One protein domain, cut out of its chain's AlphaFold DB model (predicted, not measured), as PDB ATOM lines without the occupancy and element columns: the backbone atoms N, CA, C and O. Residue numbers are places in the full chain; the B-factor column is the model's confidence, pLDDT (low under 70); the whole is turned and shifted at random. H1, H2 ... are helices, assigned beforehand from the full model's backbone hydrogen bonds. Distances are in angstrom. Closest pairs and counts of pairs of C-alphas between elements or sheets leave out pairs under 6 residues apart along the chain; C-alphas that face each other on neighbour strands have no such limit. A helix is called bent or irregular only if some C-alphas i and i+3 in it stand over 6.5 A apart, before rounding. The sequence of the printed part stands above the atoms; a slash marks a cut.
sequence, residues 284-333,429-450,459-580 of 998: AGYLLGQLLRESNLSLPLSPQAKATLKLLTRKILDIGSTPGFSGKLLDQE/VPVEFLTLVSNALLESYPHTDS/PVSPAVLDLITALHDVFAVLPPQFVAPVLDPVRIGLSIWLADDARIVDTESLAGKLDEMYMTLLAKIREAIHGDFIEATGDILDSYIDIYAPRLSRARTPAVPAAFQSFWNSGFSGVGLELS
ATOM      1  N   ALA A 284     134.915-227.903 260.659       50.25
ATOM      2  CA  ALA A 284     134.163-226.982 261.507       50.25
ATOM      3  C   ALA A 284     134.937-226.680 262.799       50.25
ATOM      4  O   ALA A 284     135.196-225.516 263.094       50.25
ATOM      5  N   GLY A 285     135.401-227.722 263.494       59.06
ATOM      6  CA  GLY A 285     136.256-227.621 264.672       59.06
ATOM      7  C   GLY A 285     137.521-226.792 264.457       59.06
ATOM      8  O   GLY A 285     137.836-225.907 265.250       59.06
ATOM      9  N   TYR A 286     138.217-227.004 263.340       53.09
ATOM     10  CA  TYR A 286     139.412-226.246 262.976       53.09
ATOM     11  C   TYR A 286     139.103-224.763 262.720       53.09
ATOM     12  O   TYR A 286     139.787-223.893 263.261       53.09
ATOM     13  N   LEU A 287     138.070-224.451 261.928       47.44
ATOM     14  CA  LEU A 287     137.688-223.068 261.607       47.44
ATOM     15  C   LEU A 287     137.177-222.313 262.840       47.44
ATOM     16  O   LEU A 287     137.610-221.188 263.100       47.44
ATOM     17  N   LEU A 288     136.314-222.944 263.635       54.16
ATOM     18  CA  LEU A 288     135.802-222.371 264.877       54.16
ATOM     19  C   LEU A 288     136.915-222.268 265.930       54.16
ATOM     20  O   LEU A 288     136.988-221.290 266.667       54.16
ATOM     21  N   GLY A 289     137.862-223.208 265.933       53.25
ATOM     22  CA  GLY A 289     139.076-223.154 266.738       53.25
ATOM     23  C   GLY A 289     140.004-221.993 266.381       53.25
ATOM     24  O   GLY A 289     140.622-221.436 267.286       53.25
ATOM     25  N   GLN A 290     140.072-221.565 265.115       51.41
ATOM     26  CA  GLN A 290     140.762-220.322 264.738       51.41
ATOM     27  C   GLN A 290     139.979-219.085 265.216       51.41
ATOM     28  O   GLN A 290     140.553-218.241 265.898       51.41
ATOM     29  N   LEU A 291     138.661-219.025 264.976       49.78
ATOM     30  CA  LEU A 291     137.769-217.961 265.483       49.78
ATOM     31  C   LEU A 291     137.861-217.773 267.010       49.78
ATOM     32  O   LEU A 291     137.865-216.652 267.519       49.78
ATOM     33  N   LEU A 292     137.976-218.871 267.760       51.81
ATOM     34  CA  LEU A 292     138.138-218.851 269.213       51.81
ATOM     35  C   LEU A 292     139.561-218.460 269.649       51.81
ATOM     36  O   LEU A 292     139.707-217.852 270.713       51.81
ATOM     37  N   ARG A 293     140.595-218.745 268.844       51.16
ATOM     38  CA  ARG A 293     141.994-218.342 269.100       51.16
ATOM     39  C   ARG A 293     142.276-216.880 268.771       51.16
ATOM     40  O   ARG A 293     143.183-216.309 269.371       51.16
ATOM     41  N   GLU A 294     141.503-216.243 267.892       52.19
ATOM     42  CA  GLU A 294     141.618-214.798 267.699       52.19
ATOM     43  C   GLU A 294     141.179-214.049 268.971       52.19
ATOM     44  O   GLU A 294     140.022-214.081 269.410       52.19
ATOM     45  N   SER A 295     142.132-213.351 269.593       40.75
ATOM     46  CA  SER A 295     141.889-212.415 270.698       40.75
ATOM     47  C   SER A 295     140.964-211.273 270.259       40.75
ATOM     48  O   SER A 295     140.054-210.853 270.986       40.75
ATOM     49  N   ASN A 296     141.154-210.827 269.019       41.28
ATOM     50  CA  ASN A 296     140.567-209.623 268.455       41.28
ATOM     51  C   ASN A 296     139.356-209.916 267.553       41.28
ATOM     52  O   ASN A 296     139.244-209.322 266.485       41.28
ATOM     53  N   LEU A 297     138.409-210.750 268.012       48.12
ATOM     54  CA  LEU A 297     137.019-210.617 267.545       48.12
ATOM     55  C   LEU A 297     136.623-209.139 267.711       48.12
ATOM     56  O   LEU A 297     136.656-208.644 268.845       48.12
ATOM     57  N   SER A 298     136.311-208.458 266.607       38.31
ATOM     58  CA  SER A 298     136.120-206.998 266.511       38.31
ATOM     59  C   SER A 298     134.801-206.485 267.099       38.31
ATOM     60  O   SER A 298     134.616-205.280 267.235       38.31
ATOM     61  N   LEU A 299     133.927-207.410 267.496       51.38
ATOM     62  CA  LEU A 299     132.628-207.175 268.125       51.38
ATOM     63  C   LEU A 299     132.771-206.313 269.402       51.38
ATOM     64  O   LEU A 299     133.522-206.716 270.301       51.38
ATOM     65  N   PRO A 300     132.018-205.208 269.569       42.41
ATOM     66  CA  PRO A 300     131.977-204.413 270.801       42.41
ATOM     67  C   PRO A 300     131.081-205.062 271.879       42.41
ATOM     68  O   PRO A 300     130.339-204.389 272.592       42.41
ATOM     69  N   LEU A 301     131.158-206.389 272.014       51.62
ATOM     70  CA  LEU A 301     130.587-207.117 273.146       51.62
ATOM     71  C   LEU A 301     131.304-206.705 274.437       51.62
ATOM     72  O   LEU A 301     132.520-206.484 274.438       51.62
ATOM     73  N   SER A 302     130.581-206.687 275.563       64.50
ATOM     74  CA  SER A 302     131.229-206.552 276.871       64.50
ATOM     75  C   SER A 302     132.257-207.685 277.061       64.50
ATOM     76  O   SER A 302     132.043-208.793 276.556       64.50
ATOM     77  N   PRO A 303     133.377-207.466 277.782       66.06
ATOM     78  CA  PRO A 303     134.388-208.510 277.975       66.06
ATOM     79  C   PRO A 303     133.809-209.806 278.564       66.06
ATOM     80  O   PRO A 303     134.236-210.896 278.189       66.06
ATOM     81  N   GLN A 304     132.790-209.672 279.419       62.66
ATOM     82  CA  GLN A 304     132.007-210.774 279.970       62.66
ATOM     83  C   GLN A 304     131.180-211.482 278.889       62.66
ATOM     84  O   GLN A 304     131.382-212.671 278.682       62.66
ATOM     85  N   ALA A 305     130.337-210.775 278.123       59.69
ATOM     86  CA  ALA A 305     129.540-211.389 277.054       59.69
ATOM     87  C   ALA A 305     130.415-212.055 275.972       59.69
ATOM     88  O   ALA A 305     130.076-213.123 275.467       59.69
ATOM     89  N   LYS A 306     131.587-211.483 275.661       61.53
ATOM     90  CA  LYS A 306     132.587-212.082 274.763       61.53
ATOM     91  C   LYS A 306     133.201-213.365 275.344       61.53
ATOM     92  O   LYS A 306     133.487-214.286 274.582       61.53
ATOM     93  N   ALA A 307     133.385-213.454 276.663       68.38
ATOM     94  CA  ALA A 307     133.816-214.682 277.333       68.38
ATOM     95  C   ALA A 307     132.697-215.739 277.368       68.38
ATOM     96  O   ALA A 307     132.939-216.879 276.970       68.38
ATOM     97  N   THR A 308     131.471-215.357 277.745       64.81
ATOM     98  CA  THR A 308     130.294-216.241 277.763       64.81
ATOM     99  C   THR A 308     129.992-216.803 276.375       64.81
ATOM    100  O   THR A 308     129.802-218.006 276.236       64.81
ATOM    101  N   LEU A 309     130.046-215.979 275.321       64.81
ATOM    102  CA  LEU A 309     129.851-216.443 273.946       64.81
ATOM    103  C   LEU A 309     130.941-217.443 273.529       64.81
ATOM    104  O   LEU A 309     130.614-218.494 272.986       64.81
ATOM    105  N   LYS A 310     132.223-217.190 273.842       67.69
ATOM    106  CA  LYS A 310     133.297-218.169 273.579       67.69
ATOM    107  C   LYS A 310     133.100-219.481 274.355       67.69
ATOM    108  O   LYS A 310     133.423-220.540 273.818       67.69
ATOM    109  N   LEU A 311     132.555-219.431 275.573       69.75
ATOM    110  CA  LEU A 311     132.209-220.616 276.365       69.75
ATOM    111  C   LEU A 311     131.021-221.383 275.761       69.75
ATOM    112  O   LEU A 311     131.105-222.598 275.613       69.75
ATOM    113  N   LEU A 312     129.960-220.685 275.346       62.44
ATOM    114  CA  LEU A 312     128.796-221.249 274.654       62.44
ATOM    115  C   LEU A 312     129.206-221.937 273.342       62.44
ATOM    116  O   LEU A 312     128.895-223.105 273.130       62.44
ATOM    117  N   THR A 313     129.972-221.249 272.488       66.44
ATOM    118  CA  THR A 313     130.492-221.800 271.226       66.44
ATOM    119  C   THR A 313     131.356-223.045 271.451       66.44
ATOM    120  O   THR A 313     131.269-223.995 270.675       66.44
ATOM    121  N   ARG A 314     132.161-223.075 272.523       68.50
ATOM    122  CA  ARG A 314     132.924-224.267 272.914       68.50
ATOM    123  C   ARG A 314     132.005-225.411 273.353       68.50
ATOM    124  O   ARG A 314     132.131-226.504 272.820       68.50
ATOM    125  N   LYS A 315     131.048-225.157 274.249       65.44
ATOM    126  CA  LYS A 315     130.091-226.172 274.724       65.44
ATOM    127  C   LYS A 315     129.280-226.791 273.581       65.44
ATOM    128  O   LYS A 315     129.089-227.999 273.561       65.44
ATOM    129  N   ILE A 316     128.877-225.998 272.584       61.09
ATOM    130  CA  ILE A 316     128.187-226.496 271.380       61.09
ATOM    131  C   ILE A 316     129.094-227.411 270.536       61.09
ATOM    132  O   ILE A 316     128.613-228.421 270.022       61.09
ATOM    133  N   LEU A 317     130.399-227.120 270.424       57.41
ATOM    134  CA  LEU A 317     131.352-228.063 269.819       57.41
ATOM    135  C   LEU A 317     131.494-229.337 270.649       57.41
ATOM    136  O   LEU A 317     131.503-230.416 270.066       57.41
ATOM    137  N   ASP A 318     131.601-229.233 271.972       61.66
ATOM    138  CA  ASP A 318     131.771-230.392 272.851       61.66
ATOM    139  C   ASP A 318     130.524-231.318 272.775       61.66
ATOM    140  O   ASP A 318     130.663-232.533 272.610       61.66
ATOM    141  N   ILE A 319     129.307-230.749 272.719       61.09
ATOM    142  CA  ILE A 319     128.049-231.459 272.388       61.09
ATOM    143  C   ILE A 319     128.143-232.116 271.005       61.09
ATOM    144  O   ILE A 319     128.013-233.333 270.879       61.09
ATOM    145  N   GLY A 320     128.401-231.324 269.960       54.38
ATOM    146  CA  GLY A 320     128.447-231.791 268.570       54.38
ATOM    147  C   GLY A 320     129.581-232.778 268.267       54.38
ATOM    148  O   GLY A 320     129.540-233.452 267.243       54.38
ATOM    149  N   SER A 321     130.571-232.895 269.153       52.22
ATOM    150  CA  SER A 321     131.680-233.855 269.066       52.22
ATOM    151  C   SER A 321     131.443-235.124 269.885       52.22
ATOM    152  O   SER A 321     132.181-236.097 269.731       52.22
ATOM    153  N   THR A 322     130.423-235.142 270.750       56.81
ATOM    154  CA  THR A 322     130.110-236.296 271.598       56.81
ATOM    155  C   THR A 322     129.693-237.497 270.730       56.81
ATOM    156  O   THR A 322     128.856-237.341 269.828       56.81
ATOM    157  N   PRO A 323     130.245-238.709 270.963       43.62
ATOM    158  CA  PRO A 323     129.864-239.913 270.226       43.62
ATOM    159  C   PRO A 323     128.346-240.144 270.247       43.62
ATOM    160  O   PRO A 323     127.727-240.152 271.306       43.62
ATOM    161  N   GLY A 324     127.750-240.305 269.064       55.84
ATOM    162  CA  GLY A 324     126.296-240.397 268.865       55.84
ATOM    163  C   GLY A 324     125.662-239.123 268.287       55.84
ATOM    164  O   GLY A 324     124.753-239.225 267.466       55.84
ATOM    165  N   PHE A 325     126.189-237.937 268.610       47.28
ATOM    166  CA  PHE A 325     125.700-236.649 268.083       47.28
ATOM    167  C   PHE A 325     126.537-236.121 266.906       47.28
ATOM    168  O   PHE A 325     126.015-235.431 266.028       47.28
ATOM    169  N   SER A 326     127.806-236.531 266.809       47.31
ATOM    170  CA  SER A 326     128.757-236.119 265.760       47.31
ATOM    171  C   SER A 326     128.449-236.593 264.332       47.31
ATOM    172  O   SER A 326     129.167-236.246 263.395       47.31
ATOM    173  N   GLY A 327     127.378-237.369 264.136       44.19
ATOM    174  CA  GLY A 327     126.806-237.656 262.816       44.19
ATOM    175  C   GLY A 327     125.678-236.707 262.391       44.19
ATOM    176  O   GLY A 327     125.364-236.658 261.207       44.19
ATOM    177  N   LYS A 328     125.070-235.968 263.333       46.44
ATOM    178  CA  LYS A 328     123.884-235.126 263.095       46.44
ATOM    179  C   LYS A 328     124.229-233.649 262.902       46.44
ATOM    180  O   LYS A 328     123.814-233.048 261.919       46.44
ATOM    181  N   LEU A 329     125.029-233.078 263.809       39.41
ATOM    182  CA  LEU A 329     125.430-231.662 263.755       39.41
ATOM    183  C   LEU A 329     126.538-231.366 262.726       39.41
ATOM    184  O   LEU A 329     126.704-230.217 262.321       39.41
ATOM    185  N   LEU A 330     127.323-232.374 262.332       42.06
ATOM    186  CA  LEU A 330     128.549-232.220 261.537       42.06
ATOM    187  C   LEU A 330     128.587-233.229 260.376       42.06
ATOM    188  O   LEU A 330     129.366-234.180 260.388       42.06
ATOM    189  N   ASP A 331     127.724-233.001 259.381       38.19
ATOM    190  CA  ASP A 331     127.494-233.842 258.193       38.19
ATOM    191  C   ASP A 331     128.748-234.580 257.656       38.19
ATOM    192  O   ASP A 331     129.754-233.969 257.252       38.19
ATOM    193  N   GLN A 332     128.683-235.918 257.647       40.72
ATOM    194  CA  GLN A 332     129.827-236.815 257.446       40.72
ATOM    195  C   GLN A 332     130.004-237.267 255.986       40.72
ATOM    196  O   GLN A 332     129.559-238.343 255.584       40.72
ATOM    197  N   GLU A 333     130.781-236.509 255.210       43.41
ATOM    198  CA  GLU A 333     131.250-236.929 253.882       43.41
ATOM    199  C   GLU A 333     132.754-237.267 253.899       43.41
ATOM    200  O   GLU A 333     133.577-236.505 254.409       43.41
ATOM    201  N   VAL A 429     124.228-211.529 267.031       69.25
ATOM    202  CA  VAL A 429     124.404-212.988 266.987       69.25
ATOM    203  C   VAL A 429     123.540-213.518 265.837       69.25
ATOM    204  O   VAL A 429     122.344-213.235 265.842       69.25
ATOM    205  N   PRO A 430     124.085-214.255 264.848       81.00
ATOM    206  CA  PRO A 430     123.293-214.735 263.716       81.00
ATOM    207  C   PRO A 430     122.075-215.541 264.175       81.00
ATOM    208  O   PRO A 430     122.208-216.425 265.029       81.00
ATOM    209  N   VAL A 431     120.908-215.269 263.584       85.25
ATOM    210  CA  VAL A 431     119.655-215.984 263.890       85.25
ATOM    211  C   VAL A 431     119.863-217.484 263.699       85.25
ATOM    212  O   VAL A 431     119.471-218.283 264.536       85.25
ATOM    213  N   GLU A 432     120.602-217.856 262.656       85.25
ATOM    214  CA  GLU A 432     120.967-219.222 262.297       85.25
ATOM    215  C   GLU A 432     121.750-219.952 263.407       85.25
ATOM    216  O   GLU A 432     121.590-221.159 263.579       85.25
ATOM    217  N   PHE A 433     122.568-219.243 264.198       88.12
ATOM    218  CA  PHE A 433     123.275-219.821 265.350       88.12
ATOM    219  C   PHE A 433     122.339-220.021 266.548       88.12
ATOM    220  O   PHE A 433     122.425-221.036 267.235       88.12
ATOM    221  N   LEU A 434     121.416-219.088 266.779       93.12
ATOM    222  CA  LEU A 434     120.413-219.203 267.836       93.12
ATOM    223  C   LEU A 434     119.393-220.313 267.524       93.12
ATOM    224  O   LEU A 434     119.093-221.129 268.390       93.12
ATOM    225  N   THR A 435     118.968-220.440 266.265       92.31
ATOM    226  CA  THR A 435     118.172-221.575 265.777       92.31
ATOM    227  C   THR A 435     118.943-222.895 265.866       92.31
ATOM    228  O   THR A 435     118.353-223.912 266.221       92.31
ATOM    229  N   LEU A 436     120.262-222.912 265.629       91.75
ATOM    230  CA  LEU A 436     121.079-224.109 265.872       91.75
ATOM    231  C   LEU A 436     121.085-224.503 267.360       91.75
ATOM    232  O   LEU A 436     121.005-225.690 267.668       91.75
ATOM    233  N   VAL A 437     121.121-223.533 268.279       94.25
ATOM    234  CA  VAL A 437     120.983-223.784 269.724       94.25
ATOM    235  C   VAL A 437     119.577-224.279 270.084       94.25
ATOM    236  O   VAL A 437     119.461-225.239 270.843       94.25
ATOM    237  N   SER A 438     118.522-223.707 269.495       96.12
ATOM    238  CA  SER A 438     117.143-224.208 269.630       96.12
ATOM    239  C   SER A 438     117.027-225.665 269.186       96.12
ATOM    240  O   SER A 438     116.478-226.490 269.908       96.12
ATOM    241  N   ASN A 439     117.581-225.999 268.021       95.00
ATOM    242  CA  ASN A 439     117.545-227.351 267.474       95.00
ATOM    243  C   ASN A 439     118.389-228.321 268.312       95.00
ATOM    244  O   ASN A 439     117.966-229.449 268.528       95.00
ATOM    245  N   ALA A 440     119.535-227.884 268.847       93.12
ATOM    246  CA  ALA A 440     120.339-228.691 269.765       93.12
ATOM    247  C   ALA A 440     119.598-228.980 271.083       93.12
ATOM    248  O   ALA A 440     119.623-230.117 271.549       93.12
ATOM    249  N   LEU A 441     118.893-227.993 271.656       95.38
ATOM    250  CA  LEU A 441     118.010-228.214 272.806       95.38
ATOM    251  C   LEU A 441     116.888-229.201 272.459       95.38
ATOM    252  O   LEU A 441     116.699-230.173 273.188       95.38
ATOM    253  N   LEU A 442     116.205-228.993 271.330       94.50
ATOM    254  CA  LEU A 442     115.078-229.803 270.863       94.50
ATOM    255  C   LEU A 442     115.467-231.266 270.582       94.50
ATOM    256  O   LEU A 442     114.804-232.174 271.071       94.50
ATOM    257  N   GLU A 443     116.574-231.510 269.872       92.19
ATOM    258  CA  GLU A 443     117.104-232.859 269.603       92.19
ATOM    259  C   GLU A 443     117.690-233.549 270.844       92.19
ATOM    260  O   GLU A 443     117.851-234.771 270.847       92.19
ATOM    261  N   SER A 444     118.046-232.783 271.881       92.69
ATOM    262  CA  SER A 444     118.569-233.330 273.136       92.69
ATOM    263  C   SER A 444     117.481-233.728 274.137       92.69
ATOM    264  O   SER A 444     117.783-234.481 275.063       92.69
ATOM    265  N   TYR A 445     116.237-233.255 273.968       93.38
ATOM    266  CA  TYR A 445     115.116-233.633 274.831       93.38
ATOM    267  C   TYR A 445     114.581-235.017 274.423       93.38
ATOM    268  O   TYR A 445     114.095-235.160 273.295       93.38
ATOM    269  N   PRO A 446     114.641-236.054 275.282       87.69
ATOM    270  CA  PRO A 446     114.251-237.402 274.878       87.69
ATOM    271  C   PRO A 446     112.751-237.495 274.564       87.69
ATOM    272  O   PRO A 446     111.904-237.439 275.451       87.69
ATOM    273  N   HIS A 447     112.410-237.650 273.284       79.56
ATOM    274  CA  HIS A 447     111.017-237.780 272.854       79.56
ATOM    275  C   HIS A 447     110.407-239.094 273.364       79.56
ATOM    276  O   HIS A 447     110.979-240.170 273.156       79.56
ATOM    277  N   THR A 448     109.218-239.004 273.967       63.12
ATOM    278  CA  THR A 448     108.462-240.117 274.575       63.12
ATOM    279  C   THR A 448     108.260-241.304 273.643       63.12
ATOM    280  O   THR A 448     108.350-242.448 274.078       63.12
ATOM    281  N   ASP A 449     108.072-241.042 272.350       66.25
ATOM    282  CA  ASP A 449     107.856-242.042 271.296       66.25
ATOM    283  C   ASP A 449     109.041-243.020 271.138       66.25
ATOM    284  O   ASP A 449     108.905-244.074 270.514       66.25
ATOM    285  N   SER A 450     110.200-242.683 271.715       58.41
ATOM    286  CA  SER A 450     111.424-243.496 271.722       58.41
ATOM    287  C   SER A 450     111.539-244.431 272.935       58.41
ATOM    288  O   SER A 450     112.413-245.296 272.952       58.41
ATOM    289  N   PRO A 459     119.191-241.043 280.770       80.25
ATOM    290  CA  PRO A 459     120.389-240.283 281.099       80.25
ATOM    291  C   PRO A 459     120.499-239.037 280.212       80.25
ATOM    292  O   PRO A 459     121.022-239.087 279.096       80.25
ATOM    293  N   VAL A 460     120.013-237.900 280.718       87.19
ATOM    294  CA  VAL A 460     120.204-236.589 280.084       87.19
ATOM    295  C   VAL A 460     121.700-236.304 279.969       87.19
ATOM    296  O   VAL A 460     122.445-236.412 280.945       87.19
ATOM    297  N   SER A 461     122.152-235.920 278.773       88.38
ATOM    298  CA  SER A 461     123.555-235.562 278.563       88.38
ATOM    299  C   SER A 461     123.936-234.371 279.456       88.38
ATOM    300  O   SER A 461     123.265-233.336 279.389       88.38
ATOM    301  N   PRO A 462     125.029-234.439 280.244       87.31
ATOM    302  CA  PRO A 462     125.447-233.333 281.113       87.31
ATOM    303  C   PRO A 462     125.759-232.057 280.319       87.31
ATOM    304  O   PRO A 462     125.667-230.949 280.842       87.31
ATOM    305  N   ALA A 463     126.050-232.199 279.025       89.00
ATOM    306  CA  ALA A 463     126.282-231.084 278.126       89.00
ATOM    307  C   ALA A 463     125.017-230.218 277.881       89.00
ATOM    308  O   ALA A 463     125.140-229.052 277.512       89.00
ATOM    309  N   VAL A 464     123.807-230.738 278.152       93.19
ATOM    310  CA  VAL A 464     122.546-229.966 278.138       93.19
ATOM    311  C   VAL A 464     122.483-228.991 279.313       93.19
ATOM    312  O   VAL A 464     122.192-227.813 279.111       93.19
ATOM    313  N   LEU A 465     122.826-229.440 280.528       93.44
ATOM    314  CA  LEU A 465     122.961-228.564 281.700       93.44
ATOM    315  C   LEU A 465     123.980-227.451 281.425       93.44
ATOM    316  O   LEU A 465     123.752-226.285 281.754       93.44
ATOM    317  N   ASP A 466     125.081-227.799 280.764       92.19
ATOM    318  CA  ASP A 466     126.108-226.848 280.354       92.19
ATOM    319  C   ASP A 466     125.598-225.823 279.323       92.19
ATOM    320  O   ASP A 466     125.949-224.642 279.434       92.19
ATOM    321  N   LEU A 467     124.771-226.241 278.357       94.19
ATOM    322  CA  LEU A 467     124.148-225.375 277.348       94.19
ATOM    323  C   LEU A 467     123.118-224.421 277.965       94.19
ATOM    324  O   LEU A 467     123.169-223.220 277.709       94.19
ATOM    325  N   ILE A 468     122.238-224.935 278.828       95.94
ATOM    326  CA  ILE A 468     121.244-224.143 279.567       95.94
ATOM    327  C   ILE A 468     121.949-223.147 280.496       95.94
ATOM    328  O   ILE A 468     121.568-221.981 280.543       95.94
ATOM    329  N   THR A 469     123.041-223.550 281.154       95.56
ATOM    330  CA  THR A 469     123.864-222.630 281.955       95.56
ATOM    331  C   THR A 469     124.458-221.512 281.098       95.56
ATOM    332  O   THR A 469     124.346-220.343 281.450       95.56
ATOM    333  N   ALA A 470     125.025-221.840 279.934       93.94
ATOM    334  CA  ALA A 470     125.603-220.835 279.045       93.94
ATOM    335  C   ALA A 470     124.548-219.888 278.435       93.94
ATOM    336  O   ALA A 470     124.836-218.708 278.246       93.94
ATOM    337  N   LEU A 471     123.329-220.367 278.167       95.62
ATOM    338  CA  LEU A 471     122.198-219.525 277.760       95.62
ATOM    339  C   LEU A 471     121.720-218.610 278.897       95.62
ATOM    340  O   LEU A 471     121.490-217.428 278.654       95.62
ATOM    341  N   HIS A 472     121.626-219.115 280.130       96.50
ATOM    342  CA  HIS A 472     121.300-218.317 281.318       96.50
ATOM    343  C   HIS A 472     122.297-217.160 281.473       96.50
ATOM    344  O   HIS A 472     121.898-216.007 281.619       96.50
ATOM    345  N   ASP A 473     123.593-217.456 281.354       94.94
ATOM    346  CA  ASP A 473     124.664-216.465 281.482       94.94
ATOM    347  C   ASP A 473     124.660-215.435 280.335       94.94
ATOM    348  O   ASP A 473     125.144-214.314 280.508       94.94
ATOM    349  N   VAL A 474     124.106-215.788 279.165       94.00
ATOM    350  CA  VAL A 474     123.830-214.838 278.075       94.00
ATOM    351  C   VAL A 474     122.635-213.954 278.428       94.00
ATOM    352  O   VAL A 474     122.791-212.736 278.418       94.00
ATOM    353  N   PHE A 475     121.477-214.525 278.785       96.06
ATOM    354  CA  PHE A 475     120.269-213.752 279.112       96.06
ATOM    355  C   PHE A 475     120.466-212.821 280.318       96.06
ATOM    356  O   PHE A 475     120.034-211.672 280.268       96.06
ATOM    357  N   ALA A 476     121.190-213.249 281.355       96.00
ATOM    358  CA  ALA A 476     121.494-212.422 282.524       96.00
ATOM    359  C   ALA A 476     122.257-211.127 282.166       96.00
ATOM    360  O   ALA A 476     122.007-210.073 282.751       96.00
ATOM    361  N   VAL A 477     123.158-211.190 281.178       95.62
ATOM    362  CA  VAL A 477     123.982-210.056 280.707       95.62
ATOM    363  C   VAL A 477     123.336-209.326 279.513       95.62
ATOM    364  O   VAL A 477     123.821-208.276 279.090       95.62
ATOM    365  N   LEU A 478     122.235-209.847 278.965       94.25
ATOM    366  CA  LEU A 478     121.601-209.336 277.752       94.25
ATOM    367  C   LEU A 478     120.937-207.963 277.991       94.25
ATOM    368  O   LEU A 478     120.127-207.832 278.915       94.25
ATOM    369  N   PRO A 479     121.233-206.936 277.173       95.50
ATOM    370  CA  PRO A 479     120.500-205.672 277.201       95.50
ATOM    371  C   PRO A 479     119.042-205.847 276.734       95.50
ATOM    372  O   PRO A 479     118.795-206.656 275.833       95.50
ATOM    373  N   PRO A 480     118.082-205.081 277.285       95.06
ATOM    374  CA  PRO A 480     116.648-205.286 277.062       95.06
ATOM    375  C   PRO A 480     116.239-205.239 275.580       95.06
ATOM    376  O   PRO A 480     115.459-206.075 275.130       95.06
ATOM    377  N   GLN A 481     116.852-204.361 274.781       95.19
ATOM    378  CA  GLN A 481     116.592-204.228 273.342       95.19
ATOM    379  C   GLN A 481     116.977-205.451 272.488       95.19
ATOM    380  O   GLN A 481     116.663-205.496 271.301       95.19
ATOM    381  N   PHE A 482     117.683-206.429 273.062       95.12
ATOM    382  CA  PHE A 482     118.052-207.675 272.389       95.12
ATOM    383  C   PHE A 482     117.295-208.898 272.926       95.12
ATOM    384  O   PHE A 482     117.523-209.995 272.424       95.12
ATOM    385  N   VAL A 483     116.387-208.736 273.900       95.50
ATOM    386  CA  VAL A 483     115.680-209.861 274.537       95.50
ATOM    387  C   VAL A 483     114.836-210.639 273.532       95.50
ATOM    388  O   VAL A 483     115.120-211.816 273.342       95.50
ATOM    389  N   ALA A 484     113.888-210.011 272.829       95.62
ATOM    390  CA  ALA A 484     113.094-210.700 271.802       95.62
ATOM    391  C   ALA A 484     113.966-211.263 270.646       95.62
ATOM    392  O   ALA A 484     113.927-212.474 270.429       95.62
ATOM    393  N   PRO A 485     114.876-210.488 270.003       94.75
ATOM    394  CA  PRO A 485     115.768-211.010 268.956       94.75
ATOM    395  C   PRO A 485     116.640-212.218 269.336       94.75
ATOM    396  O   PRO A 485     117.083-212.940 268.443       94.75
ATOM    397  N   VAL A 486     116.922-212.434 270.628       95.38
ATOM    398  CA  VAL A 486     117.674-213.603 271.125       95.38
ATOM    399  C   VAL A 486     116.755-214.703 271.664       95.38
ATOM    400  O   VAL A 486     117.094-215.879 271.547       95.38
ATOM    401  N   LEU A 487     115.594-214.352 272.222       96.50
ATOM    402  CA  LEU A 487     114.610-215.301 272.734       96.50
ATOM    403  C   LEU A 487     113.877-216.017 271.600       96.50
ATOM    404  O   LEU A 487     113.871-217.244 271.584       96.50
ATOM    405  N   ASP A 488     113.321-215.285 270.634       95.94
ATOM    406  CA  ASP A 488     112.451-215.838 269.587       95.94
ATOM    407  C   ASP A 488     113.093-217.001 268.803       95.94
ATOM    408  O   ASP A 488     112.425-218.022 268.615       95.94
ATOM    409  N   PRO A 489     114.383-216.948 268.399       96.19
ATOM    410  CA  PRO A 489     115.000-218.042 267.652       96.19
ATOM    411  C   PRO A 489     115.448-219.223 268.528       96.19
ATOM    412  O   PRO A 489     115.765-220.271 267.972       96.19
ATOM    413  N   VAL A 490     115.503-219.056 269.858       96.75
ATOM    414  CA  VAL A 490     115.838-220.102 270.856       96.75
ATOM    415  C   VAL A 490     114.571-220.720 271.476       96.75
ATOM    416  O   VAL A 490     114.606-221.832 272.007       96.75
ATOM    417  N   ARG A 491     113.441-220.010 271.378       96.00
ATOM    418  CA  ARG A 491     112.185-220.239 272.102       96.00
ATOM    419  C   ARG A 491     111.679-221.674 272.030       96.00
ATOM    420  O   ARG A 491     111.382-222.253 273.064       96.00
ATOM    421  N   ILE A 492     111.642-222.250 270.827       95.69
ATOM    422  CA  ILE A 492     111.051-223.571 270.549       95.69
ATOM    423  C   ILE A 492     111.826-224.695 271.253       95.69
ATOM    424  O   ILE A 492     111.231-225.632 271.776       95.69
ATOM    425  N   GLY A 493     113.158-224.614 271.280       95.75
ATOM    426  CA  GLY A 493     113.980-225.566 272.022       95.75
ATOM    427  C   GLY A 493     113.873-225.361 273.532       95.75
ATOM    428  O   GLY A 493     113.902-226.327 274.287       95.75
ATOM    429  N   LEU A 494     113.739-224.111 273.978       96.75
ATOM    430  CA  LEU A 494     113.737-223.748 275.394       96.75
ATOM    431  C   LEU A 494     112.399-224.030 276.095       96.75
ATOM    432  O   LEU A 494     112.410-224.482 277.238       96.75
ATOM    433  N   SER A 495     111.263-223.833 275.419       96.50
ATOM    434  CA  SER A 495     109.927-224.089 275.973       96.50
ATOM    435  C   SER A 495     109.705-225.564 276.314       96.50
ATOM    436  O   SER A 495     109.174-225.859 277.382       96.50
ATOM    437  N   ILE A 496     110.212-226.496 275.497       95.75
ATOM    438  CA  ILE A 496     110.166-227.943 275.788       95.75
ATOM    439  C   ILE A 496     110.880-228.271 277.113       95.75
ATOM    440  O   ILE A 496     110.330-228.986 277.950       95.75
ATOM    441  N   TRP A 497     112.075-227.713 277.347       96.00
ATOM    442  CA  TRP A 497     112.803-227.916 278.608       96.00
ATOM    443  C   TRP A 497     112.163-227.190 279.802       96.00
ATOM    444  O   TRP A 497     112.271-227.669 280.929       96.00
ATOM    445  N   LEU A 498     111.485-226.057 279.586       96.19
ATOM    446  CA  LEU A 498     110.752-225.350 280.641       96.19
ATOM    447  C   LEU A 498     109.464-226.081 281.056       96.19
ATOM    448  O   LEU A 498     109.155-226.105 282.248       96.19
ATOM    449  N   ALA A 499     108.751-226.692 280.104       94.50
ATOM    450  CA  ALA A 499     107.560-227.505 280.350       94.50
ATOM    451  C   ALA A 499     107.888-228.843 281.018       94.50
ATOM    452  O   ALA A 499     107.274-229.206 282.022       94.50
ATOM    453  N   ASP A 500     108.875-229.559 280.474       93.94
ATOM    454  CA  ASP A 500     109.243-230.913 280.879       93.94
ATOM    455  C   ASP A 500     108.016-231.829 281.089       93.94
ATOM    456  O   ASP A 500     107.744-232.354 282.180       93.94
ATOM    457  N   ASP A 501     107.223-231.983 280.027       90.25
ATOM    458  CA  ASP A 501     105.991-232.781 280.033       90.25
ATOM    459  C   ASP A 501     106.257-234.246 280.388       90.25
ATOM    460  O   ASP A 501     105.518-234.839 281.176       90.25
ATOM    461  N   ALA A 502     107.361-234.801 279.880       88.06
ATOM    462  CA  ALA A 502     107.788-236.171 280.144       88.06
ATOM    463  C   ALA A 502     108.519-236.351 281.493       88.06
ATOM    464  O   ALA A 502     108.908-237.472 281.811       88.06
ATOM    465  N   ARG A 503     108.668-235.280 282.294       88.88
ATOM    466  CA  ARG A 503     109.283-235.280 283.639       88.88
ATOM    467  C   ARG A 503     110.689-235.888 283.664       88.88
ATOM    468  O   ARG A 503     111.024-236.694 284.523       88.88
ATOM    469  N   ILE A 504     111.507-235.519 282.686       86.44
ATOM    470  CA  ILE A 504     112.862-236.046 282.505       86.44
ATOM    471  C   ILE A 504     113.853-235.287 283.406       86.44
ATOM    472  O   ILE A 504     114.916-235.803 283.755       86.44
ATOM    473  N   VAL A 505     113.501-234.077 283.857       82.56
ATOM    474  CA  VAL A 505     114.317-233.251 284.753       82.56
ATOM    475  C   VAL A 505     114.065-233.591 286.230       82.56
ATOM    476  O   VAL A 505     113.767-232.742 287.078       82.56
ATOM    477  N   ASP A 506     114.263-234.865 286.564       76.50
ATOM    478  CA  ASP A 506     114.346-235.330 287.951       76.50
ATOM    479  C   ASP A 506     115.666-234.903 288.619       76.50
ATOM    480  O   ASP A 506     115.709-234.686 289.835       76.50
ATOM    481  N   THR A 507     116.733-234.685 287.840       80.19
ATOM    482  CA  THR A 507     118.037-234.245 288.357       80.19
ATOM    483  C   THR A 507     117.949-232.850 288.983       80.19
ATOM    484  O   THR A 507     117.680-231.859 288.301       80.19
ATOM    485  N   GLU A 508     118.226-232.760 290.284       85.81
ATOM    486  CA  GLU A 508     118.081-231.536 291.087       85.81
ATOM    487  C   GLU A 508     118.869-230.341 290.528       85.81
ATOM    488  O   GLU A 508     118.336-229.235 290.446       85.81
ATOM    489  N   SER A 509     120.092-230.574 290.045       90.44
ATOM    490  CA  SER A 509     120.942-229.552 289.420       90.44
ATOM    491  C   SER A 509     120.345-228.958 288.140       90.44
ATOM    492  O   SER A 509     120.427-227.749 287.925       90.44
ATOM    493  N   LEU A 510     119.720-229.784 287.297       93.06
ATOM    494  CA  LEU A 510     119.116-229.344 286.038       93.06
ATOM    495  C   LEU A 510     117.767-228.657 286.270       93.06
ATOM    496  O   LEU A 510     117.487-227.644 285.633       93.06
ATOM    497  N   ALA A 511     116.977-229.134 287.234       93.31
ATOM    498  CA  ALA A 511     115.745-228.463 287.631       93.31
ATOM    499  C   ALA A 511     116.022-227.091 288.263       93.31
ATOM    500  O   ALA A 511     115.378-226.115 287.887       93.31
ATOM    501  N   GLY A 512     117.009-226.996 289.162       94.62
ATOM    502  CA  GLY A 512     117.436-225.724 289.747       94.62
ATOM    503  C   GLY A 512     117.926-224.735 288.686       94.62
ATOM    504  O   GLY A 512     117.504-223.582 288.677       94.62
ATOM    505  N   LYS A 513     118.730-225.192 287.715       95.44
ATOM    506  CA  LYS A 513     119.211-224.322 286.629       95.44
ATOM    507  C   LYS A 513     118.101-223.884 285.661       95.44
ATOM    508  O   LYS A 513     118.191-222.790 285.105       95.44
ATOM    509  N   LEU A 514     117.047-224.685 285.482       96.38
ATOM    510  CA  LEU A 514     115.847-224.284 284.735       96.38
ATOM    511  C   LEU A 514     114.963-223.295 285.508       96.38
ATOM    512  O   LEU A 514     114.434-222.372 284.893       96.38
ATOM    513  N   ASP A 515     114.852-223.426 286.831       96.25
ATOM    514  CA  ASP A 515     114.202-222.419 287.682       96.25
ATOM    515  C   ASP A 515     114.974-221.078 287.605       96.25
ATOM    516  O   ASP A 515     114.375-220.033 287.357       96.25
ATOM    517  N   GLU A 516     116.312-221.095 287.705       96.75
ATOM    518  CA  GLU A 516     117.170-219.907 287.524       96.75
ATOM    519  C   GLU A 516     117.051-219.281 286.122       96.75
ATOM    520  O   GLU A 516     116.955-218.057 285.988       96.75
ATOM    521  N   MET A 517     117.031-220.108 285.069       96.81
ATOM    522  CA  MET A 517     116.776-219.674 283.690       96.81
ATOM    523  C   MET A 517     115.428-218.958 283.586       96.81
ATOM    524  O   MET A 517     115.368-217.833 283.100       96.81
ATOM    525  N   TYR A 518     114.356-219.592 284.061       97.69
ATOM    526  CA  TYR A 518     112.998-219.062 284.000       97.69
ATOM    527  C   TYR A 518     112.880-217.706 284.707       97.69
ATOM    528  O   TYR A 518     112.399-216.741 284.117       97.69
ATOM    529  N   MET A 519     113.399-217.597 285.936       97.38
ATOM    530  CA  MET A 519     113.407-216.332 286.681       97.38
ATOM    531  C   MET A 519     114.194-215.234 285.943       97.38
ATOM    532  O   MET A 519     113.763-214.080 285.914       97.38
ATOM    533  N   THR A 520     115.309-215.592 285.297       97.62
ATOM    534  CA  THR A 520     116.126-214.669 284.489       97.62
ATOM    535  C   THR A 520     115.388-214.203 283.232       97.62
ATOM    536  O   THR A 520     115.377-213.007 282.942       97.62
ATOM    537  N   LEU A 521     114.727-215.117 282.510       97.62
ATOM    538  CA  LEU A 521     113.912-214.800 281.333       97.62
ATOM    539  C   LEU A 521     112.771-213.850 281.693       97.62
ATOM    540  O   LEU A 521     112.642-212.800 281.069       97.62
ATOM    541  N   LEU A 522     111.992-214.161 282.732       97.56
ATOM    542  CA  LEU A 522     110.904-213.296 283.190       97.56
ATOM    543  C   LEU A 522     111.397-211.901 283.587       97.56
ATOM    544  O   LEU A 522     110.808-210.897 283.181       97.56
ATOM    545  N   ALA A 523     112.501-211.821 284.337       97.38
ATOM    546  CA  ALA A 523     113.098-210.547 284.719       97.38
ATOM    547  C   ALA A 523     113.542-209.723 283.497       97.38
ATOM    548  O   ALA A 523     113.371-208.503 283.508       97.38
ATOM    549  N   LYS A 524     114.056-210.380 282.447       97.19
ATOM    550  CA  LYS A 524     114.536-209.751 281.207       97.19
ATOM    551  C   LYS A 524     113.424-209.360 280.236       97.19
ATOM    552  O   LYS A 524     113.502-208.280 279.662       97.19
ATOM    553  N   ILE A 525     112.374-210.169 280.088       96.75
ATOM    554  CA  ILE A 525     111.183-209.796 279.307       96.75
ATOM    555  C   ILE A 525     110.504-208.594 279.979       96.75
ATOM    556  O   ILE A 525     110.209-207.609 279.311       96.75
ATOM    557  N   ARG A 526     110.370-208.601 281.314       96.00
ATOM    558  CA  ARG A 526     109.895-207.446 282.094       96.00
ATOM    559  C   ARG A 526     110.772-206.201 281.893       96.00
ATOM    560  O   ARG A 526     110.241-205.115 281.703       96.00
ATOM    561  N   GLU A 527     112.101-206.336 281.918       96.62
ATOM    562  CA  GLU A 527     113.042-205.228 281.650       96.62
ATOM    563  C   GLU A 527     112.891-204.669 280.222       96.62
ATOM    564  O   GLU A 527     112.975-203.460 280.023       96.62
ATOM    565  N   ALA A 528     112.623-205.531 279.237       96.62
ATOM    566  CA  ALA A 528     112.379-205.132 277.853       96.62
ATOM    567  C   ALA A 528     111.013-204.455 277.642       96.62
ATOM    568  O   ALA A 528     110.929-203.526 276.840       96.62
ATOM    569  N   ILE A 529     109.986-204.853 278.402       95.38
ATOM    570  CA  ILE A 529     108.677-204.181 278.427       95.38
ATOM    571  C   ILE A 529     108.801-202.769 279.021       95.38
ATOM    572  O   ILE A 529     108.376-201.808 278.392       95.38
ATOM    573  N   HIS A 530     109.473-202.602 280.169       94.44
ATOM    574  CA  HIS A 530     109.713-201.270 280.768       94.44
ATOM    575  C   HIS A 530     110.638-200.358 279.955       94.44
ATOM    576  O   HIS A 530     110.720-199.164 280.234       94.44
ATOM    577  N   GLY A 531     111.372-200.911 278.990       94.62
ATOM    578  CA  GLY A 531     112.214-200.150 278.069       94.62
ATOM    579  C   GLY A 531     111.530-199.767 276.754       94.62
ATOM    580  O   GLY A 531     112.229-199.302 275.859       94.62
ATOM    581  N   ASP A 532     110.223-200.017 276.607       94.62
ATOM    582  CA  ASP A 532     109.460-199.876 275.354       94.62
ATOM    583  C   ASP A 532     110.053-200.683 274.168       94.62
ATOM    584  O   ASP A 532     109.819-200.376 272.999       94.62
ATOM    585  N   PHE A 533     110.830-201.741 274.449       95.62
ATOM    586  CA  PHE A 533     111.427-202.619 273.428       95.62
ATOM    587  C   PHE A 533     110.541-203.818 273.072       95.62
ATOM    588  O   PHE A 533     110.733-204.440 272.027       95.62
ATOM    589  N   ILE A 534     109.595-204.152 273.951       94.56
ATOM    590  CA  ILE A 534     108.532-205.133 273.743       94.56
ATOM    591  C   ILE A 534     107.237-204.465 274.213       94.56
ATOM    592  O   ILE A 534     107.147-204.054 275.365       94.56
ATOM    593  N   GLU A 535     106.238-204.333 273.342       92.94
ATOM    594  CA  GLU A 535     104.975-203.683 273.712       92.94
ATOM    595  C   GLU A 535     104.179-204.538 274.719       92.94
ATOM    596  O   GLU A 535     104.104-205.761 274.595       92.94
ATOM    597  N   ALA A 536     103.541-203.904 275.708       92.69
ATOM    598  CA  ALA A 536     102.719-204.580 276.721       92.69
ATOM    599  C   ALA A 536     101.325-204.979 276.177       92.69
ATOM    600  O   ALA A 536     100.294-204.530 276.678       92.69
ATOM    601  N   THR A 537     101.285-205.784 275.112       93.50
ATOM    602  CA  THR A 537     100.057-206.174 274.395       93.50
ATOM    603  C   THR A 537      99.619-207.610 274.689       93.50
ATOM    604  O   THR A 537     100.408-208.455 275.119       93.50
ATOM    605  N   GLY A 538      98.338-207.903 274.428       91.94
ATOM    606  CA  GLY A 538      97.796-209.264 274.512       91.94
ATOM    607  C   GLY A 538      98.491-210.225 273.543       91.94
ATOM    608  O   GLY A 538      98.795-211.350 273.926       91.94
ATOM    609  N   ASP A 539      98.838-209.745 272.345       93.56
ATOM    610  CA  ASP A 539      99.560-210.502 271.315       93.56
ATOM    611  C   ASP A 539     100.956-210.944 271.785       93.56
ATOM    612  O   ASP A 539     101.357-212.080 271.552       93.56
ATOM    613  N   ILE A 540     101.697-210.076 272.487       92.62
ATOM    614  CA  ILE A 540     102.999-210.432 273.074       92.62
ATOM    615  C   ILE A 540     102.830-211.492 274.167       92.62
ATOM    616  O   ILE A 540     103.621-212.438 274.239       92.62
ATOM    617  N   LEU A 541     101.788-211.368 274.987       92.56
ATOM    618  CA  LEU A 541     101.492-212.310 276.061       92.56
ATOM    619  C   LEU A 541     101.050-213.687 275.520       92.56
ATOM    620  O   LEU A 541     101.469-214.712 276.053       92.56
ATOM    621  N   ASP A 542     100.265-213.730 274.445       94.69
ATOM    622  CA  ASP A 542      99.955-214.958 273.699       94.69
ATOM    623  C   ASP A 542     101.220-215.539 273.052       94.69
ATOM    624  O   ASP A 542     101.511-216.728 273.180       94.69
ATOM    625  N   SER A 543     102.060-214.684 272.459       95.12
ATOM    626  CA  SER A 543     103.285-215.130 271.798       95.12
ATOM    627  C   SER A 543     104.262-215.836 272.743       95.12
ATOM    628  O   SER A 543     104.888-216.795 272.303       95.12
ATOM    629  N   TYR A 544     104.376-215.421 274.011       95.94
ATOM    630  CA  TYR A 544     105.329-215.974 274.990       95.94
ATOM    631  C   TYR A 544     104.705-216.917 276.032       95.94
ATOM    632  O   TYR A 544     105.368-217.248 277.022       95.94
ATOM    633  N   ILE A 545     103.465-217.383 275.825       96.19
ATOM    634  CA  ILE A 545     102.803-218.329 276.743       96.19
ATOM    635  C   ILE A 545     103.650-219.587 276.987       96.19
ATOM    636  O   ILE A 545     103.770-220.035 278.123       96.19
ATOM    637  N   ASP A 546     104.342-220.086 275.958       95.75
ATOM    638  CA  ASP A 546     105.227-221.256 276.017       95.75
ATOM    639  C   ASP A 546     106.526-221.042 276.820       95.75
ATOM    640  O   ASP A 546     107.218-222.011 277.135       95.75
ATOM    641  N   ILE A 547     106.848-219.800 277.194       96.06
ATOM    642  CA  ILE A 547     107.979-219.462 278.063       96.06
ATOM    643  C   ILE A 547     107.525-219.213 279.505       96.06
ATOM    644  O   ILE A 547     108.146-219.754 280.421       96.06
ATOM    645  N   TYR A 548     106.465-218.424 279.743       94.94
ATOM    646  CA  TYR A 548     106.069-218.091 281.121       94.94
ATOM    647  C   TYR A 548     105.135-219.115 281.778       94.94
ATOM    648  O   TYR A 548     105.205-219.275 282.996       94.94
ATOM    649  N   ALA A 549     104.268-219.810 281.037       94.38
ATOM    650  CA  ALA A 549     103.256-220.674 281.648       94.38
ATOM    651  C   ALA A 549     103.799-222.028 282.156       94.38
ATOM    652  O   ALA A 549     103.548-222.362 283.320       94.38
ATOM    653  N   PRO A 550     104.565-222.820 281.369       91.56
ATOM    654  CA  PRO A 550     104.733-224.243 281.676       91.56
ATOM    655  C   PRO A 550     105.498-224.515 282.976       91.56
ATOM    656  O   PRO A 550     105.112-225.390 283.761       91.56
ATOM    657  N   ARG A 551     106.548-223.726 283.252       93.25
ATOM    658  CA  ARG A 551     107.455-223.957 284.387       93.25
ATOM    659  C   ARG A 551     106.786-223.788 285.753       93.25
ATOM    660  O   ARG A 551     107.234-224.406 286.714       93.25
ATOM    661  N   LEU A 552     105.693-223.028 285.855       93.56
ATOM    662  CA  LEU A 552     104.946-222.871 287.111       93.56
ATOM    663  C   LEU A 552     104.363-224.199 287.609       93.56
ATOM    664  O   LEU A 552     104.340-224.440 288.812       93.56
ATOM    665  N   SER A 553     103.995-225.103 286.695       92.06
ATOM    666  CA  SER A 553     103.547-226.466 287.032       92.06
ATOM    667  C   SER A 553     104.680-227.423 287.445       92.06
ATOM    668  O   SER A 553     104.447-228.588 287.777       92.06
ATOM    669  N   ARG A 554     105.931-226.947 287.395       91.62
ATOM    670  CA  ARG A 554     107.173-227.683 287.687       91.62
ATOM    671  C   ARG A 554     108.073-226.962 288.700       91.62
ATOM    672  O   ARG A 554     109.202-227.399 288.921       91.62
ATOM    673  N   ALA A 555     107.594-225.875 289.305       91.50
ATOM    674  CA  ALA A 555     108.369-225.018 290.194       91.50
ATOM    675  C   ALA A 555     108.878-225.786 291.425       91.50
ATOM    676  O   ALA A 555     108.095-226.157 292.305       91.50
ATOM    677  N   ARG A 556     110.199-225.993 291.531       90.81
ATOM    678  CA  ARG A 556     110.791-226.635 292.721       90.81
ATOM    679  C   ARG A 556     110.934-225.668 293.892       90.81
ATOM    680  O   ARG A 556     111.030-226.110 295.033       90.81
ATOM    681  N   THR A 557     110.932-224.365 293.620       91.62
ATOM    682  CA  THR A 557     111.115-223.307 294.619       91.62
ATOM    683  C   THR A 557     109.960-222.296 294.597       91.62
ATOM    684  O   THR A 557     109.424-222.008 293.526       91.62
ATOM    685  N   PRO A 558     109.593-221.679 295.740       93.19
ATOM    686  CA  PRO A 558     108.608-220.588 295.772       93.19
ATOM    687  C   PRO A 558     109.100-219.306 295.068       93.19
ATOM    688  O   PRO A 558     108.306-218.407 294.796       93.19
ATOM    689  N   ALA A 559     110.393-219.225 294.730       94.94
ATOM    690  CA  ALA A 559     110.970-218.119 293.974       94.94
ATOM    691  C   ALA A 559     110.467-218.061 292.517       94.94
ATOM    692  O   ALA A 559     110.318-216.968 291.975       94.94
ATOM    693  N   VAL A 560     110.135-219.203 291.901       95.94
ATOM    694  CA  VAL A 560     109.583-219.258 290.534       95.94
ATOM    695  C   VAL A 560     108.183-218.617 290.454       95.94
ATOM    696  O   VAL A 560     108.016-217.692 289.655       95.94
ATOM    697  N   PRO A 561     107.205-218.980 291.313       95.94
ATOM    698  CA  PRO A 561     105.947-218.242 291.446       95.94
ATOM    699  C   PRO A 561     106.134-216.756 291.786       95.94
ATOM    700  O   PRO A 561     105.470-215.914 291.185       95.94
ATOM    701  N   ALA A 562     107.069-216.404 292.681       95.69
ATOM    702  CA  ALA A 562     107.344-215.002 293.023       95.69
ATOM    703  C   ALA A 562     107.875-214.191 291.822       95.69
ATOM    704  O   ALA A 562     107.485-213.041 291.615       95.69
ATOM    705  N   ALA A 563     108.736-214.791 290.994       96.44
ATOM    706  CA  ALA A 563     109.228-214.171 289.768       96.44
ATOM    707  C   ALA A 563     108.106-213.974 288.738       96.44
ATOM    708  O   ALA A 563     108.052-212.919 288.106       96.44
ATOM    709  N   PHE A 564     107.177-214.930 288.614       96.88
ATOM    710  CA  PHE A 564     105.989-214.776 287.770       96.88
ATOM    711  C   PHE A 564     105.047-213.679 288.273       96.88
ATOM    712  O   PHE A 564     104.661-212.814 287.492       96.88
ATOM    713  N   GLN A 565     104.744-213.642 289.572       95.75
ATOM    714  CA  GLN A 565     103.969-212.558 290.182       95.75
ATOM    715  C   GLN A 565     104.632-211.189 289.937       95.75
ATOM    716  O   GLN A 565     103.961-210.227 289.567       95.75
ATOM    717  N   SER A 566     105.961-211.101 290.063       95.69
ATOM    718  CA  SER A 566     106.724-209.872 289.802       95.69
ATOM    719  C   SER A 566     106.801-209.490 288.314       95.69
ATOM    720  O   SER A 566     106.902-208.308 287.992       95.69
ATOM    721  N   PHE A 567     106.745-210.460 287.399       96.06
ATOM    722  CA  PHE A 567     106.599-210.239 285.957       96.06
ATOM    723  C   PHE A 567     105.196-209.712 285.630       96.06
ATOM    724  O   PHE A 567     105.071-208.640 285.036       96.06
ATOM    725  N   TRP A 568     104.154-210.397 286.106       95.62
ATOM    726  CA  TRP A 568     102.757-210.041 285.876       95.62
ATOM    727  C   TRP A 568     102.411-208.650 286.414       95.62
ATOM    728  O   TRP A 568     102.013-207.759 285.660       95.62
ATOM    729  N   ASN A 569     102.642-208.432 287.712       94.12
ATOM    730  CA  ASN A 569     102.258-207.200 288.402       94.12
ATOM    731  C   ASN A 569     103.011-205.967 287.883       94.12
ATOM    732  O   ASN A 569     102.573-204.843 288.113       94.12
ATOM    733  N   SER A 570     104.139-206.170 287.197       91.88
ATOM    734  CA  SER A 570     105.003-205.101 286.704       91.88
ATOM    735  C   SER A 570     104.849-204.828 285.205       91.88
ATOM    736  O   SER A 570     105.048-203.687 284.806       91.88
ATOM    737  N   GLY A 571     104.507-205.829 284.385       89.88
ATOM    738  CA  GLY A 571     104.303-205.658 282.938       89.88
ATOM    739  C   GLY A 571     102.842-205.483 282.505       89.88
ATOM    740  O   GLY A 571     102.593-204.853 281.483       89.88
ATOM    741  N   PHE A 572     101.883-206.036 283.258       91.50
ATOM    742  CA  PHE A 572     100.514-206.259 282.761       91.50
ATOM    743  C   PHE A 572      99.391-205.838 283.725       91.50
ATOM    744  O   PHE A 572      98.234-205.746 283.308       91.50
ATOM    745  N   SER A 573      99.699-205.533 284.992       88.50
ATOM    746  CA  SER A 573      98.691-205.028 285.937       88.50
ATOM    747  C   SER A 573      98.078-203.705 285.463       88.50
ATOM    748  O   SER A 573      98.780-202.792 285.029       88.50
ATOM    749  N   GLY A 574      96.748-203.610 285.525       85.00
ATOM    750  CA  GLY A 574      95.983-202.443 285.076       85.00
ATOM    751  C   GLY A 574      95.862-202.267 283.554       85.00
ATOM    752  O   GLY A 574      95.112-201.392 283.119       85.00
ATOM    753  N   VAL A 575      96.533-203.085 282.734       85.50
ATOM    754  CA  VAL A 575      96.434-203.005 281.268       85.50
ATOM    755  C   VAL A 575      95.162-203.716 280.786       85.50
ATOM    756  O   VAL A 575      94.884-204.858 281.149       85.50
ATOM    757  N   GLY A 576      94.374-203.040 279.945       88.00
ATOM    758  CA  GLY A 576      93.165-203.596 279.325       88.00
ATOM    759  C   GLY A 576      93.491-204.544 278.169       88.00
ATOM    760  O   GLY A 576      93.324-204.175 277.011       88.00
ATOM    761  N   LEU A 577      93.995-205.738 278.484       89.81
ATOM    762  CA  LEU A 577      94.504-206.704 277.508       89.81
ATOM    763  C   LEU A 577      93.385-207.520 276.843       89.81
ATOM    764  O   LEU A 577      92.593-208.182 277.518       89.81
ATOM    765  N   GLU A 578      93.380-207.573 275.510       93.06
ATOM    766  CA  GLU A 578      92.626-208.586 274.765       93.06
ATOM    767  C   GLU A 578      93.402-209.914 274.793       93.06
ATOM    768  O   GLU A 578      94.244-210.195 273.948       93.06
ATOM    769  N   LEU A 579      93.162-210.711 275.836       93.62
ATOM    770  CA  LEU A 579      93.842-211.992 276.058       93.62
ATOM    771  C   LEU A 579      93.332-213.087 275.097       93.62
ATOM    772  O   LEU A 579      92.126-213.184 274.847       93.62
ATOM    773  N   SER A 580      94.230-213.955 274.633       95.62
ATOM    774  CA  SER A 580      93.919-215.176 273.867       95.62
ATOM    775  C   SER A 580      93.129-216.213 274.689       95.62
ATOM    776  O   SER A 580      92.990-216.068 275.905       95.62
TER     777      SER A 580
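This is residues 284 to 333, 429 to 450 and 459 to 580 of the 998 residues of an uncharacterized protein of Naematelia encephala (UniProt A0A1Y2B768). Four helices, H2, H4, H7 and H11, stand side by side in a row, with H1 loosely set beside H2 at one end. Shorter helices H3, H5, H6 and H9 make a less regular second layer over one side of the row, with H10 on H6 and H8 farther out beside H9. The 194 printed residues hold eleven named helices, H1 to H11 in chain order, and no named strand; the class is all helix. The whole is compact, with a radius of gyration of the C-alphas of 17.5 A and spans of 56 by 43 by 27 A.

Find C-alpha 508 at (118.081, -231.536, 291.087); from there H7, residues 508 to 530, runs 33.1 A to C-alpha 530 at (109.713, -201.270, 280.768). Look next at H4, residues 462 to 477, 23.3 A long, and H2, residues 303 to 321, 27.0 A. H11 is residues 559 to 571, 17.9 A, and H1 is residues 284 to 293, beginning at (134.163, -226.982, 261.507). H3, residues 431 to 444, measures 19.7 A. The shorter ones are H5, residues 480 to 487, H6, 491 to 499, H8, 538 to 543, H9, 545 to 548, and H10, 550 to 554. H5 is irregular: C-alphas 481 and 484 are 7.5 A apart.

Start at H7, the hub, which touches five helices. H11 touches it at a shallow tilt of 10 degrees, the same way; the closest C-alphas, of Met 519 and Ala 563, are 5.6 A apart. H4 touches it at C-alphas His 472 and Met 517, 5.3 A. H2 touches H4 at 21 degrees, opposite ways, with C-alphas Leu 312 and Ala 470 closest at 5.4 A. H1 is close to H2 but not clearly touching, with C-alphas Leu 292 and Lys 310 closest at 6.6 A. Residues 524 to 528 of H7 touch H5, with C-alphas Pro 480 and Ala 528 closest at 4.3 A. H6 and H9 only just touch H7, each with 3 pairs of C-alphas within 8 A. Residues 437 to 442 of H3 touch H6, with C-alphas Ser 438 and Gly 493 closest at 4.2 A. H10 touches H6 at C-alphas Ala 499 and Pro 550, 4.5 A, while H8 touches no helix. Of the six touching pairs of helices with six or more residues each, four are at a shallow tilt: mostly aligned packing, but only just. In H1, H2, H3, H7 and H8 every O i to N i+4 pair is within hydrogen-bond range; H4 has 11 of 12, H5 2 of 4, H6 3 of 5, H11 8 of 9, and H10 0 of 1, beside 2 of 2 O i to N i+3 pairs, while H9 is too short for an i+4 pair.

The two C-alphas farthest apart, of Glu 333 and Gly 574, are 58.4 A apart. Residues 334 to 428 and 451 to 458 are not printed; the gaps between C-alphas are 28.1 A and 13.4 A. Of the links that are printed whole, none is long. Residues 284 to 333, 429 and 448 to 450 have pLDDT under 70; the mean of the printed part is 82.5.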